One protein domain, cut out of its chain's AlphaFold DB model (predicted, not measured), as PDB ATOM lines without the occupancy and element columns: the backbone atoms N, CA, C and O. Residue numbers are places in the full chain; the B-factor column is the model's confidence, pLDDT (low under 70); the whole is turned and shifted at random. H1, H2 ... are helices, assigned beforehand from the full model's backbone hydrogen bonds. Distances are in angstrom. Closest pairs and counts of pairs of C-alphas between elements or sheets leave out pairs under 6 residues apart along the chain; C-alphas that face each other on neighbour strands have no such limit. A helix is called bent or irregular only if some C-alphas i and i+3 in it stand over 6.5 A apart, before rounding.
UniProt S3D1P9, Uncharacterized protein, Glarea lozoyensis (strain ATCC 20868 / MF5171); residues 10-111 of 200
ATOM      1  N   ALA A  10     166.119 139.926 131.324       77.31
ATOM      2  CA  ALA A  10     165.895 138.510 131.023       77.31
ATOM      3  C   ALA A  10     164.602 137.958 131.658       77.31
ATOM      4  O   ALA A  10     163.863 137.226 131.002       77.31
ATOM      5  N   CYS A  11     164.305 138.349 132.902       79.00
ATOM      6  CA  CYS A  11     163.056 137.995 133.582       79.00
ATOM      7  C   CYS A  11     161.860 138.639 132.861       79.00
ATOM      8  O   CYS A  11     160.913 137.944 132.493       79.00
ATOM      9  N   ASN A  12     161.951 139.940 132.557       78.44
ATOM     10  CA  ASN A  12     160.882 140.661 131.861       78.44
ATOM     11  C   ASN A  12     160.625 140.097 130.456       78.44
ATOM     12  O   ASN A  12     159.475 139.872 130.104       78.44
ATOM     13  N   ALA A  13     161.671 139.784 129.683       84.31
ATOM     14  CA  ALA A  13     161.516 139.196 128.351       84.31
ATOM     15  C   ALA A  13     160.845 137.811 128.386       84.31
ATOM     16  O   ALA A  13     160.044 137.488 127.508       84.31
ATOM     17  N   CYS A  14     161.147 137.000 129.404       84.88
ATOM     18  CA  CYS A  14     160.521 135.692 129.592       84.88
ATOM     19  C   CYS A  14     159.024 135.832 129.923       84.88
ATOM     20  O   CYS A  14     158.171 135.183 129.311       84.88
ATOM     21  N   LEU A  15     158.693 136.731 130.854       82.50
ATOM     22  CA  LEU A  15     157.309 137.015 131.227       82.50
ATOM     23  C   LEU A  15     156.525 137.629 130.057       82.50
ATOM     24  O   LEU A  15     155.413 137.187 129.778       82.50
ATOM     25  N   ASP A  16     157.116 138.558 129.303       84.12
ATOM     26  CA  ASP A  16     156.492 139.168 128.123       84.12
ATOM     27  C   ASP A  16     156.159 138.135 127.042       84.12
ATOM     28  O   ASP A  16     155.054 138.151 126.498       84.12
ATOM     29  N   ALA A  17     157.066 137.196 126.755       82.94
ATOM     30  CA  ALA A  17     156.794 136.110 125.811       82.94
ATOM     31  C   ALA A  17     155.586 135.266 126.248       82.94
ATOM     32  O   ALA A  17     154.770 134.843 125.425       82.94
ATOM     33  N   THR A  18     155.448 135.072 127.557       83.38
ATOM     34  CA  THR A  18     154.352 134.314 128.153       83.38
ATOM     35  C   THR A  18     153.021 135.059 128.036       83.38
ATOM     36  O   THR A  18     152.024 134.483 127.599       83.38
ATOM     37  N   PHE A  19     153.017 136.361 128.330       81.31
ATOM     38  CA  PHE A  19     151.828 137.206 128.234       81.31
ATOM     39  C   PHE A  19     151.353 137.395 126.791       81.31
ATOM     40  O   PHE A  19     150.166 137.252 126.506       81.31
ATOM     41  N   VAL A  20     152.269 137.653 125.853       83.62
ATOM     42  CA  VAL A  20     151.925 137.819 124.432       83.62
ATOM     43  C   VAL A  20     151.342 136.529 123.847       83.62
ATOM     44  O   VAL A  20     150.440 136.599 123.013       83.62
ATOM     45  N   GLY A  21     151.797 135.363 124.314       82.06
ATOM     46  CA  GLY A  21     151.290 134.063 123.871       82.06
ATOM     47  C   GLY A  21     149.826 133.791 124.236       82.06
ATOM     48  O   GLY A  21     149.165 133.032 123.531       82.06
ATOM     49  N   CYS A  22     149.303 134.421 125.294       84.19
ATOM     50  CA  CYS A  22     147.937 134.199 125.778       84.19
ATOM     51  C   CYS A  22     146.915 135.262 125.336       84.19
ATOM     52  O   CYS A  22     145.719 135.074 125.557       84.19
ATOM     53  N   GLY A  23     147.349 136.348 124.686       81.38
ATOM     54  CA  GLY A  23     146.494 137.470 124.269       81.38
ATOM     55  C   GLY A  23     146.639 138.702 125.172       81.38
ATOM     56  O   GLY A  23     147.506 138.747 126.033       81.38
ATOM     57  N   ARG A  24     145.833 139.753 124.966       76.06
ATOM     58  CA  ARG A  24     145.921 141.009 125.756       76.06
ATOM     59  C   ARG A  24     144.733 141.241 126.696       76.06
ATOM     60  O   ARG A  24     144.689 142.254 127.392       76.06
ATOM     61  N   ASP A  25     143.799 140.299 126.754       83.25
ATOM     62  CA  ASP A  25     142.563 140.422 127.528       83.25
ATOM     63  C   ASP A  25     142.742 139.871 128.948       83.25
ATOM     64  O   ASP A  25     142.146 138.858 129.312       83.25
ATOM     65  N   TYR A  26     143.561 140.554 129.757       74.75
ATOM     66  CA  TYR A  26     144.002 140.124 131.099       74.75
ATOM     67  C   TYR A  26     142.880 139.707 132.067       74.75
ATOM     68  O   TYR A  26     143.114 138.924 132.989       74.75
ATOM     69  N   ASN A  27     141.672 140.233 131.854       80.38
ATOM     70  CA  ASN A  27     140.500 139.994 132.697       80.38
ATOM     71  C   ASN A  27     139.553 138.919 132.138       80.38
ATOM     72  O   ASN A  27     138.474 138.700 132.684       80.38
ATOM     73  N   SER A  28     139.899 138.287 131.016       86.62
ATOM     74  CA  SER A  28     139.072 137.240 130.424       86.62
ATOM     75  C   SER A  28     139.397 135.877 131.030       86.62
ATOM     76  O   SER A  28     140.557 135.539 131.273       86.62
ATOM     77  N   VAL A  29     138.368 135.044 131.198       85.25
ATOM     78  CA  VAL A  29     138.542 133.645 131.622       85.25
ATOM     79  C   VAL A  29     139.401 132.873 130.620       85.25
ATOM     80  O   VAL A  29     140.186 132.018 131.020       85.25
ATOM     81  N   ALA A  30     139.307 133.188 129.324       87.12
ATOM     82  CA  ALA A  30     140.130 132.567 128.288       87.12
ATOM     83  C   ALA A  30     141.627 132.852 128.500       87.12
ATOM     84  O   ALA A  30     142.443 131.930 128.484       87.12
ATOM     85  N   TYR A  31     141.975 134.111 128.776       88.88
ATOM     86  CA  TYR A  31     143.345 134.508 129.079       88.88
ATOM     87  C   TYR A  31     143.839 133.885 130.389       88.88
ATOM     88  O   TYR A  31     144.926 133.310 130.420       88.88
ATOM     89  N   ALA A  32     143.015 133.899 131.444       88.06
ATOM     90  CA  ALA A  32     143.348 133.245 132.707       88.06
ATOM     91  C   ALA A  32     143.595 131.744 132.509       88.06
ATOM     92  O   ALA A  32     144.581 131.201 133.002       88.06
ATOM     93  N   THR A  33     142.735 131.073 131.736       89.19
ATOM     94  CA  THR A  33     142.880 129.645 131.420       89.19
ATOM     95  C   THR A  33     144.207 129.393 130.717       89.19
ATOM     96  O   THR A  33     144.933 128.481 131.101       89.19
ATOM     97  N   CYS A  34     144.568 130.229 129.741       90.19
ATOM     98  CA  CYS A  34     145.850 130.131 129.050       90.19
ATOM     99  C   CYS A  34     147.051 130.339 129.990       90.19
ATOM    100  O   CYS A  34     148.016 129.577 129.921       90.19
ATOM    101  N   MET A  35     146.977 131.329 130.881       87.88
ATOM    102  CA  MET A  35     148.059 131.706 131.797       87.88
ATOM    103  C   MET A  35     148.242 130.758 132.983       87.88
ATOM    104  O   MET A  35     149.351 130.659 133.498       87.88
ATOM    105  N   CYS A  36     147.179 130.096 133.435       88.50
ATOM    106  CA  CYS A  36     147.212 129.264 134.637       88.50
ATOM    107  C   CYS A  36     147.230 127.767 134.320       88.50
ATOM    108  O   CYS A  36     147.969 127.024 134.956       88.50
ATOM    109  N   LYS A  37     146.461 127.318 133.317       85.88
ATOM    110  CA  LYS A  37     146.350 125.895 132.930       85.88
ATOM    111  C   LYS A  37     146.915 125.588 131.540       85.88
ATOM    112  O   LYS A  37     147.200 124.437 131.227       85.88
ATOM    113  N   GLY A  38     147.002 126.601 130.684       85.06
ATOM    114  CA  GLY A  38     147.468 126.490 129.308       85.06
ATOM    115  C   GLY A  38     148.976 126.703 129.174       85.06
ATOM    116  O   GLY A  38     149.695 126.654 130.168       85.06
ATOM    117  N   PRO A  39     149.481 126.963 127.955       80.75
ATOM    118  CA  PRO A  39     150.917 127.084 127.691       80.75
ATOM    119  C   PRO A  39     151.584 128.237 128.455       80.75
ATOM    120  O   PRO A  39     152.795 128.206 128.668       80.75
ATOM    121  N   GLY A  40     150.812 129.234 128.900       81.75
ATOM    122  CA  GLY A  40     151.334 130.332 129.701       81.75
ATOM    123  C   GLY A  40     151.733 129.923 131.122       81.75
ATOM    124  O   GLY A  40     152.689 130.471 131.664       81.75
ATOM    125  N   GLY A  41     151.079 128.917 131.706       82.31
ATOM    126  CA  GLY A  41     151.394 128.431 133.055       82.31
ATOM    127  C   GLY A  41     152.795 127.818 133.145       82.31
ATOM    128  O   GLY A  41     153.641 128.357 133.859       82.31
ATOM    129  N   PRO A  42     153.100 126.761 132.367       82.81
ATOM    130  CA  PRO A  42     154.423 126.143 132.328       82.81
ATOM    131  C   PRO A  42     155.542 127.132 131.982       82.81
ATOM    132  O   PRO A  42     156.622 127.078 132.573       82.81
ATOM    133  N   ASN A  43     155.281 128.073 131.066       82.25
ATOM    134  CA  ASN A  43     156.245 129.115 130.722       82.25
ATOM    135  C   ASN A  43     156.473 130.085 131.886       82.25
ATOM    136  O   ASN A  43     157.624 130.365 132.199       82.25
ATOM    137  N   THR A  44     155.421 130.521 132.590       82.75
ATOM    138  CA  THR A  44     155.574 131.402 133.760       82.75
ATOM    139  C   THR A  44     156.360 130.714 134.872       82.75
ATOM    140  O   THR A  44     157.285 131.312 135.410       82.75
ATOM    141  N   VAL A  45     156.073 129.440 135.164       79.44
ATOM    142  CA  VAL A  45     156.823 128.645 136.155       79.44
ATOM    143  C   VAL A  45     158.303 128.537 135.770       79.44
ATOM    144  O   VAL A  45     159.185 128.665 136.616       79.44
ATOM    145  N   THR A  46     158.597 128.378 134.479       83.00
ATOM    146  CA  THR A  46     159.979 128.376 133.978       83.00
ATOM    147  C   THR A  46     160.631 129.757 134.119       83.00
ATOM    148  O   THR A  46     161.793 129.859 134.515       83.00
ATOM    149  N   CYS A  47     159.886 130.831 133.844       82.00
ATOM    150  CA  CYS A  47     160.361 132.203 133.996       82.00
ATOM    151  C   CYS A  47     160.622 132.572 135.455       82.00
ATOM    152  O   CYS A  47     161.573 133.304 135.709       82.00
ATOM    153  N   VAL A  48     159.848 132.042 136.409       79.94
ATOM    154  CA  VAL A  48     160.103 132.224 137.845       79.94
ATOM    155  C   VAL A  48     161.521 131.778 138.188       79.94
ATOM    156  O   VAL A  48     162.244 132.562 138.780       79.94
ATOM    157  N   GLY A  49     161.994 130.631 137.685       76.06
ATOM    158  CA  GLY A  49     163.384 130.199 137.893       76.06
ATOM    159  C   GLY A  49     164.437 131.155 137.307       76.06
ATOM    160  O   GLY A  49     165.507 131.348 137.886       76.06
ATOM    161  N   VAL A  50     164.136 131.812 136.180       76.56
ATOM    162  CA  VAL A  50     164.997 132.856 135.590       76.56
ATOM    163  C   VAL A  50     164.978 134.135 136.441       76.56
ATOM    164  O   VAL A  50     166.005 134.793 136.600       76.56
ATOM    165  N   CYS A  51     163.823 134.478 137.011       76.00
ATOM    166  CA  CYS A  51     163.647 135.616 137.909       76.00
ATOM    167  C   CYS A  51     164.245 135.356 139.310       76.00
ATOM    168  O   CYS A  51     164.779 136.282 139.912       76.00
ATOM    169  N   ASP A  52     164.240 134.113 139.796       72.88
ATOM    170  CA  ASP A  52     164.902 133.669 141.031       72.88
ATOM    171  C   ASP A  52     166.432 133.701 140.885       72.88
ATOM    172  O   ASP A  52     167.156 134.105 141.792       72.88
ATOM    173  N   ALA A  53     166.963 133.351 139.711       65.69
ATOM    174  CA  ALA A  53     168.393 133.504 139.440       65.69
ATOM    175  C   ALA A  53     168.836 134.983 139.466       65.69
ATOM    176  O   ALA A  53     169.957 135.292 139.871       65.69
ATOM    177  N   ALA A  54     167.951 135.905 139.074       60.19
ATOM    178  CA  ALA A  54     168.159 137.347 139.219       60.19
ATOM    179  C   ALA A  54     168.062 137.824 140.683       60.19
ATOM    180  O   ALA A  54     168.658 138.835 141.057       60.19
ATOM    181  N   ASP A  55     167.341 137.081 141.517       58.22
ATOM    182  CA  ASP A  55     167.159 137.302 142.949       58.22
ATOM    183  C   ASP A  55     168.435 137.066 143.759       58.22
ATOM    184  O   ASP A  55     168.788 137.865 144.625       58.22
ATOM    185  N   ALA A  56     169.210 136.044 143.374       56.16
ATOM    186  CA  ALA A  56     170.544 135.772 143.916       56.16
ATOM    187  C   ALA A  56     171.522 136.955 143.748       56.16
ATOM    188  O   ALA A  56     172.564 137.004 144.402       56.16
ATOM    189  N   LEU A  57     171.178 137.923 142.891       53.59
ATOM    190  CA  LEU A  57     171.920 139.162 142.656       53.59
ATOM    191  C   LEU A  57     171.338 140.368 143.431       53.59
ATOM    192  O   LEU A  57     171.782 141.496 143.228       53.59
ATOM    193  N   GLY A  58     170.409 140.126 144.368       52.38
ATOM    194  CA  GLY A  58     170.009 141.047 145.440       52.38
ATOM    195  C   GLY A  58     168.608 141.662 145.335       52.38
ATOM    196  O   GLY A  58     168.350 142.651 146.018       52.38
ATOM    197  N   ALA A  59     167.716 141.138 144.486       57.41
ATOM    198  CA  ALA A  59     166.494 141.852 144.093       57.41
ATOM    199  C   ALA A  59     165.154 141.310 144.649       57.41
ATOM    200  O   ALA A  59     164.166 142.032 144.530       57.41
ATOM    201  N   ASN A  60     165.077 140.122 145.272       60.50
ATOM    202  CA  ASN A  60     163.820 139.550 145.817       60.50
ATOM    203  C   ASN A  60     162.629 139.580 144.834       60.50
ATOM    204  O   ASN A  60     161.480 139.785 145.215       60.50
ATOM    205  N   LEU A  61     162.905 139.406 143.541       61.78
ATOM    206  CA  LEU A  61     161.933 139.460 142.458       61.78
ATOM    207  C   LEU A  61     161.210 138.140 142.229       61.78
ATOM    208  O   LEU A  61     160.030 138.165 141.888       61.78
ATOM    209  N   GLY A  62     161.877 136.999 142.379       64.25
ATOM    210  CA  GLY A  62     161.289 135.715 142.007       64.25
ATOM    211  C   GLY A  62     160.137 135.315 142.932       64.25
ATOM    212  O   GLY A  62     159.069 134.927 142.453       64.25
ATOM    213  N   SER A  63     160.258 135.618 144.229       70.88
ATOM    214  CA  SER A  63     159.148 135.509 145.189       70.88
ATOM    215  C   SER A  63     157.972 136.437 144.852       70.88
ATOM    216  O   SER A  63     156.814 136.062 145.032       70.88
ATOM    217  N   VAL A  64     158.238 137.634 144.317       74.25
ATOM    218  CA  VAL A  64     157.188 138.597 143.941       74.25
ATOM    219  C   VAL A  64     156.491 138.188 142.641       74.25
ATOM    220  O   VAL A  64     155.273 138.335 142.526       74.25
ATOM    221  N   VAL A  65     157.229 137.633 141.675       78.56
ATOM    222  CA  VAL A  65     156.668 137.086 140.429       78.56
ATOM    223  C   VAL A  65     155.804 135.865 140.733       78.56
ATOM    224  O   VAL A  65     154.656 135.823 140.294       78.56
ATOM    225  N   ALA A  66     156.315 134.913 141.521       81.88
ATOM    226  CA  ALA A  66     155.557 133.741 141.942       81.88
ATOM    227  C   ALA A  66     154.302 134.156 142.725       81.88
ATOM    228  O   ALA A  66     153.193 133.794 142.336       81.88
ATOM    229  N   GLY A  67     154.439 135.003 143.750       82.44
ATOM    230  CA  GLY A  67     153.304 135.500 144.533       82.44
ATOM    231  C   GLY A  67     152.254 136.226 143.693       82.44
ATOM    232  O   GLY A  67     151.056 136.006 143.877       82.44
ATOM    233  N   GLY A  68     152.680 137.041 142.723       84.00
ATOM    234  CA  GLY A  68     151.786 137.714 141.782       84.00
ATOM    235  C   GLY A  68     151.059 136.748 140.845       84.00
ATOM    236  O   GLY A  68     149.851 136.883 140.646       84.00
ATOM    237  N   TRP A  69     151.767 135.754 140.302       86.56
ATOM    238  CA  TRP A  69     151.186 134.741 139.421       86.56
ATOM    239  C   TRP A  69     150.190 133.841 140.158       86.56
ATOM    240  O   TRP A  69     149.053 133.705 139.709       86.56
ATOM    241  N   TYR A  70     150.562 133.305 141.323       87.75
ATOM    242  CA  TYR A  70     149.660 132.495 142.139       87.75
ATOM    243  C   TYR A  70     148.436 133.299 142.572       87.75
ATOM    244  O   TYR A  70     147.319 132.815 142.418       87.75
ATOM    245  N   SER A  71     148.617 134.557 142.995       88.00
ATOM    246  CA  SER A  71     147.501 135.446 143.348       88.00
ATOM    247  C   SER A  71     146.521 135.658 142.195       88.00
ATOM    248  O   SER A  71     145.315 135.691 142.425       88.00
ATOM    249  N   TYR A  72     147.033 135.807 140.972       87.75
ATOM    250  CA  TYR A  72     146.216 135.927 139.769       87.75
ATOM    251  C   TYR A  72     145.483 134.618 139.457       87.75
ATOM    252  O   TYR A  72     144.288 134.622 139.168       87.75
ATOM    253  N   CYS A  73     146.176 133.484 139.539       89.56
ATOM    254  CA  CYS A  73     145.587 132.201 139.194       89.56
ATOM    255  C   CYS A  73     144.528 131.737 140.192       89.56
ATOM    256  O   CYS A  73     143.519 131.200 139.747       89.56
ATOM    257  N   VAL A  74     144.677 132.001 141.494       91.56
ATOM    258  CA  VAL A  74     143.647 131.647 142.492       91.56
ATOM    259  C   VAL A  74     142.377 132.493 142.379       91.56
ATOM    260  O   VAL A  74     141.309 132.034 142.783       91.56
ATOM    261  N   ASP A  75     142.454 133.696 141.793       88.69
ATOM    262  CA  ASP A  75     141.263 134.511 141.519       88.69
ATOM    263  C   ASP A  75     140.340 133.821 140.508       88.69
ATOM    264  O   ASP A  75     139.121 133.825 140.669       88.69
ATOM    265  N   TYR A  76     140.909 133.170 139.493       89.38
ATOM    266  CA  TYR A  76     140.135 132.479 138.461       89.38
ATOM    267  C   TYR A  76     139.949 130.986 138.744       89.38
ATOM    268  O   TYR A  76     138.877 130.459 138.466       89.38
ATOM    269  N   PHE A  77     140.948 130.315 139.320       89.44
ATOM    270  CA  PHE A  77     141.009 128.862 139.491       89.44
ATOM    271  C   PHE A  77     141.403 128.488 140.920       89.44
ATOM    272  O   PHE A  77     142.580 128.369 141.255       89.44
ATOM    273  N   LYS A  78     140.401 128.228 141.765       87.81
ATOM    274  CA  LYS A  78     140.597 127.852 143.177       87.81
ATOM    275  C   LYS A  78     141.393 126.563 143.374       87.81
ATOM    276  O   LYS A  78     142.022 126.386 144.407       87.81
ATOM    277  N   GLU A  79     141.422 125.683 142.379       86.88
ATOM    278  CA  GLU A  79     142.269 124.481 142.398       86.88
ATOM    279  C   GLU A  79     143.773 124.790 142.497       86.88
ATOM    280  O   GLU A  79     144.530 123.919 142.904       86.88
ATOM    281  N   MET A  80     144.197 126.022 142.186       87.56
ATOM    282  CA  MET A  80     145.586 126.482 142.318       87.56
ATOM    283  C   MET A  80     145.955 126.881 143.754       87.56
ATOM    284  O   MET A  80     147.108 127.203 144.030       87.56
ATOM    285  N   CYS A  81     144.989 126.889 144.678       88.50
ATOM    286  CA  CYS A  81     145.211 127.270 146.069       88.50
ATOM    287  C   CYS A  81     146.298 126.452 146.789       88.50
ATOM    288  O   CYS A  81     147.124 127.083 147.435       88.50
ATOM    289  N   PRO A  82     146.396 125.113 146.679       89.69
ATOM    290  CA  PRO A  82     147.424 124.342 147.390       89.69
ATOM    291  C   PRO A  82     148.856 124.820 147.114       89.69
ATOM    292  O   PRO A  82     149.692 124.835 148.011       89.69
ATOM    293  N   ASP A  83     149.121 125.274 145.890       85.88
ATOM    294  CA  ASP A  83     150.452 125.712 145.472       85.88
ATOM    295  C   ASP A  83     150.752 127.174 145.858       85.88
ATOM    296  O   ASP A  83     151.908 127.597 145.852       85.88
ATOM    297  N   ALA A  84     149.720 127.950 146.208       86.06
ATOM    298  CA  ALA A  84     149.813 129.379 146.499       86.06
ATOM    299  C   ALA A  84     150.199 129.699 147.956       86.06
ATOM    300  O   ALA A  84     150.638 130.817 148.231       86.06
ATOM    301  N   GLU A  85     150.053 128.750 148.888       86.50
ATOM    302  CA  GLU A  85     150.234 128.965 150.338       86.50
ATOM    303  C   GLU A  85     151.610 129.543 150.686       86.50
ATOM    304  O   GLU A  85     151.721 130.472 151.483       86.50
ATOM    305  N   GLN A  86     152.658 129.048 150.031       84.62
ATOM    306  CA  GLN A  86     154.037 129.482 150.268       84.62
ATOM    307  C   GLN A  86     154.387 130.837 149.628       84.62
ATOM    308  O   GLN A  86     155.428 131.410 149.943       84.62
ATOM    309  N   PHE A  87     153.542 131.355 148.729       83.38
ATOM    310  CA  PHE A  87     153.807 132.575 147.956       83.38
ATOM    311  C   PHE A  87     152.863 133.735 148.293       83.38
ATOM    312  O   PHE A  87     153.000 134.832 147.746       83.38
ATOM    313  N   MET A  88     151.897 133.513 149.182       83.31
ATOM    314  CA  MET A  88     150.923 134.508 149.619       83.31
ATOM    315  C   MET A  88     151.018 134.704 151.132       83.31
ATOM    316  O   MET A  88     151.420 133.807 151.867       83.31
ATOM    317  N   THR A  89     150.626 135.881 151.631       85.88
ATOM    318  CA  THR A  89     150.496 136.053 153.087       85.88
ATOM    319  C   THR A  89     149.350 135.197 153.611       85.88
ATOM    320  O   THR A  89     148.374 134.955 152.897       85.88
ATOM    321  N   ALA A  90     149.426 134.789 154.878       86.44
ATOM    322  CA  ALA A  90     148.375 133.996 155.508       86.44
ATOM    323  C   ALA A  90     146.993 134.676 155.418       86.44
ATOM    324  O   ALA A  90     145.991 133.994 155.198       86.44
ATOM    325  N   GLU A  91     146.915 136.013 155.523       86.94
ATOM    326  CA  GLU A  91     145.640 136.718 155.348       86.94
ATOM    327  C   GLU A  91     145.108 136.602 153.918       86.94
ATOM    328  O   GLU A  91     143.933 136.292 153.738       86.94
ATOM    329  N   ARG A  92     145.963 136.822 152.910       85.06
ATOM    330  CA  ARG A  92     145.579 136.755 151.490       85.06
ATOM    331  C   ARG A  92     145.213 135.347 151.062       85.06
ATOM    332  O   ARG A  92     144.244 135.164 150.331       85.06
ATOM    333  N   PHE A  93     145.960 134.364 151.544       88.19
ATOM    334  CA  PHE A  93     145.648 132.966 151.332       88.19
ATOM    335  C   PHE A  93     144.279 132.626 151.921       88.19
ATOM    336  O   PHE A  93     143.423 132.103 151.223       88.19
ATOM    337  N   ARG A  94     144.007 133.001 153.175       88.56
ATOM    338  CA  ARG A  94     142.705 132.738 153.801       88.56
ATOM    339  C   ARG A  94     141.554 133.481 153.113       88.56
ATOM    340  O   ARG A  94     140.476 132.919 152.981       88.56
ATOM    341  N   GLU A  95     141.775 134.711 152.652       88.38
ATOM    342  CA  GLU A  95     140.791 135.490 151.886       88.38
ATOM    343  C   GLU A  95     140.429 134.800 150.560       88.38
ATOM    344  O   GLU A  95     139.255 134.714 150.198       88.38
ATOM    345  N   LYS A  96     141.430 134.285 149.837       86.12
ATOM    346  CA  LYS A  96     141.252 133.753 148.478       86.12
ATOM    347  C   LYS A  96     141.087 132.241 148.393       86.12
ATOM    348  O   LYS A  96     140.574 131.769 147.388       86.12
ATOM    349  N   CYS A  97     141.494 131.498 149.407       89.25
ATOM    350  CA  CYS A  97     141.530 130.036 149.424       89.25
ATOM    351  C   CYS A  97     140.899 129.436 150.686       89.25
ATOM    352  O   CYS A  97     140.839 128.217 150.828       89.25
ATOM    353  N   GLY A  98     140.432 130.273 151.618       85.44
ATOM    354  CA  GLY A  98     139.747 129.817 152.821       85.44
ATOM    355  C   GLY A  98     138.362 129.220 152.539       85.44
ATOM    356  O   GLY A  98     137.819 129.384 151.443       85.44
ATOM    357  N   PRO A  99     137.757 128.565 153.544       80.25
ATOM    358  CA  PRO A  99     136.459 127.897 153.411       80.25
ATOM    359  C   PRO A  99     135.311 128.850 153.045       80.25
ATOM    360  O   PRO A  99     134.351 128.425 152.412       80.25
ATOM    361  N   ASP A 100     135.432 130.135 153.390       82.06
ATOM    362  CA  ASP A 100     134.451 131.181 153.065       82.06
ATOM    363  C   ASP A 100     134.755 131.910 151.745       82.06
ATOM    364  O   ASP A 100     134.033 132.822 151.335       82.06
ATOM    365  N   SER A 101     135.841 131.538 151.067       78.94
ATOM    366  CA  SER A 101     136.185 132.105 149.772       78.94
ATOM    367  C   SER A 101     135.292 131.430 148.729       78.94
ATOM    368  O   SER A 101     135.469 130.256 148.417       78.94
ATOM    369  N   GLY A 102     134.276 132.143 148.237       79.25
ATOM    370  CA  GLY A 102     133.317 131.619 147.256       79.25
ATOM    371  C   GLY A 102     133.963 131.038 145.981       79.25
ATOM    372  O   GLY A 102     135.194 131.019 145.849       79.25
ATOM    373  N   PRO A 103     133.154 130.569 145.009       78.50
ATOM    374  CA  PRO A 103     133.677 129.990 143.773       78.50
ATOM    375  C   PRO A 103     134.664 130.941 143.079       78.50
ATOM    376  O   PRO A 103     134.548 132.164 143.188       78.50
ATOM    377  N   GLY A 104     135.653 130.377 142.379       79.31
ATOM    378  CA  GLY A 104     136.576 131.173 141.568       79.31
ATOM    379  C   GLY A 104     135.817 131.982 140.516       79.31
ATOM    380  O   GLY A 104     134.701 131.629 140.130       79.31
ATOM    381  N   ILE A 105     136.423 133.061 140.015       81.00
ATOM    382  CA  ILE A 105     135.777 133.910 139.005       81.00
ATOM    383  C   ILE A 105     135.381 133.066 137.785       81.00
ATOM    384  O   ILE A 105     134.287 133.260 137.267       81.00
ATOM    385  N   ALA A 106     136.199 132.088 137.366       74.06
ATOM    386  CA  ALA A 106     135.881 131.213 136.234       74.06
ATOM    387  C   ALA A 106     134.617 130.355 136.460       74.06
ATOM    388  O   ALA A 106     133.811 130.210 135.541       74.06
ATOM    389  N   ASP A 107     134.408 129.847 137.678       69.06
ATOM    390  CA  ASP A 107     133.203 129.097 138.060       69.06
ATOM    391  C   ASP A 107     131.945 129.980 138.064       69.06
ATOM    392  O   ASP A 107     130.859 129.543 137.666       69.06
ATOM    393  N   ALA A 108     132.091 131.252 138.450       64.94
ATOM    394  CA  ALA A 108     130.997 132.217 138.429       64.94
ATOM    395  C   ALA A 108     130.539 132.560 136.998       64.94
ATOM    396  O   ALA A 108     129.347 132.767 136.777       64.94
ATOM    397  N   VAL A 109     131.448 132.578 136.010       60.69
ATOM    398  CA  VAL A 109     131.094 132.898 134.610       60.69
ATOM    399  C   VAL A 109     130.455 131.714 133.883       60.69
ATOM    400  O   VAL A 109     129.589 131.916 133.038       60.69
ATOM    401  N   VAL A 110     130.829 130.477 134.226       53.16
ATOM    402  CA  VAL A 110     130.206 129.259 133.667       53.16
ATOM    403  C   VAL A 110     128.795 129.033 134.223       53.16
ATOM    404  O   VAL A 110     127.937 128.508 133.518       53.16
ATOM    405  N   SER A 111     128.522 129.498 135.445       48.75
ATOM    406  CA  SER A 111     127.180 129.454 136.045       48.75
ATOM    407  C   SER A 111     126.289 130.646 135.653       48.75
ATOM    408  O   SER A 111     125.119 130.696 136.031       48.75
TER     409      SER A 111
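What this domain is: This is residues 10 to 111 of the 200 residues of an uncharacterized protein of Glarea lozoyensis (strain ATCC 20868 / MF5171) (UniProt S3D1P9). What shape do these helices make? They make a flat slab in which H1, H3, H4, H5 and H6 lie side by side in succession, each running opposite to the one before, with H4 in the middle. H2 is set aslant at one end of H1, H3 and H4, and H7 sits at the last residues of H4. What is it made of? The 102 printed residues hold seven named helices, H1 to H7 in chain order, and no named strand: the class is all helix. The whole is compact, with a radius of gyration of the C-alphas of 13.9 A and spans of 44 by 31 by 16 A.

How they stand to each other: Which helix is the hub? H4, residues 61 to 76, touches five others. It runs opposite to H3, residues 40 to 55, at a shallow tilt of 24 degrees, with C-alphas 52 and 62 closest at 4.3 A, and opposite to H5, residues 78 to 87, at 22 degrees, with C-alphas 67 and 87 closest at 4.5 A. What comes next outward? H1, residues 10 to 22, touches H3 at 11 degrees, opposite ways, with C-alphas 11 and 51 closest at 5.0 A. H6, residues 90 to 97, touches H5 at 12 degrees, opposite ways, with C-alphas 81 and 97 closest at 5.7 A. Where are the two remaining helices? H2, residues 29 to 36, touches residues 73 to 76 of H4, with C-alphas 36 and 73 closest at 5.7 A, and touches H3 only at the corner. H7, residues 105 to 110, touches residues 75 to 76 of H4, with C-alphas 76 and 105 closest at 4.6 A; it is apart from H5. How complete are the helix backbones? Each O i to N i+4 pair is within hydrogen-bond range in H2, H6 and H7, against 8 of 9 in H1, 11 of 12 in H3, 10 of 12 in H4 and 1 of 6 in H5, where 4 of 7 O i to N i+3 pairs are.

Where its parts are: How long are the helices? H4 spans 23.2 A, H3 21.8 A, H1 19.2 A, H5 14.8 A, H2 10.2 A, H6 10.0 A and H7 9.0 A. H5 is irregular: its C-alphas 79 and 82 are 7.2 A apart. Where are the anchors? C-alpha 61 of H4 is at (161.933, 139.460, 142.458), C-alpha 10 at (165.895, 138.510, 131.023) and C-alpha 110 at (130.206, 129.259, 133.667).

The domain as a whole: How far does it reach? The two C-alphas farthest apart, those of Leu 57 and Ser 111, are 46.3 A apart. Are there cuts or long links? The printed part has no cut and no long link. Where is confidence low? The model's pLDDT is under 70 at residues 53 to 62 and 107 to 111; the mean of the printed part is 80.0.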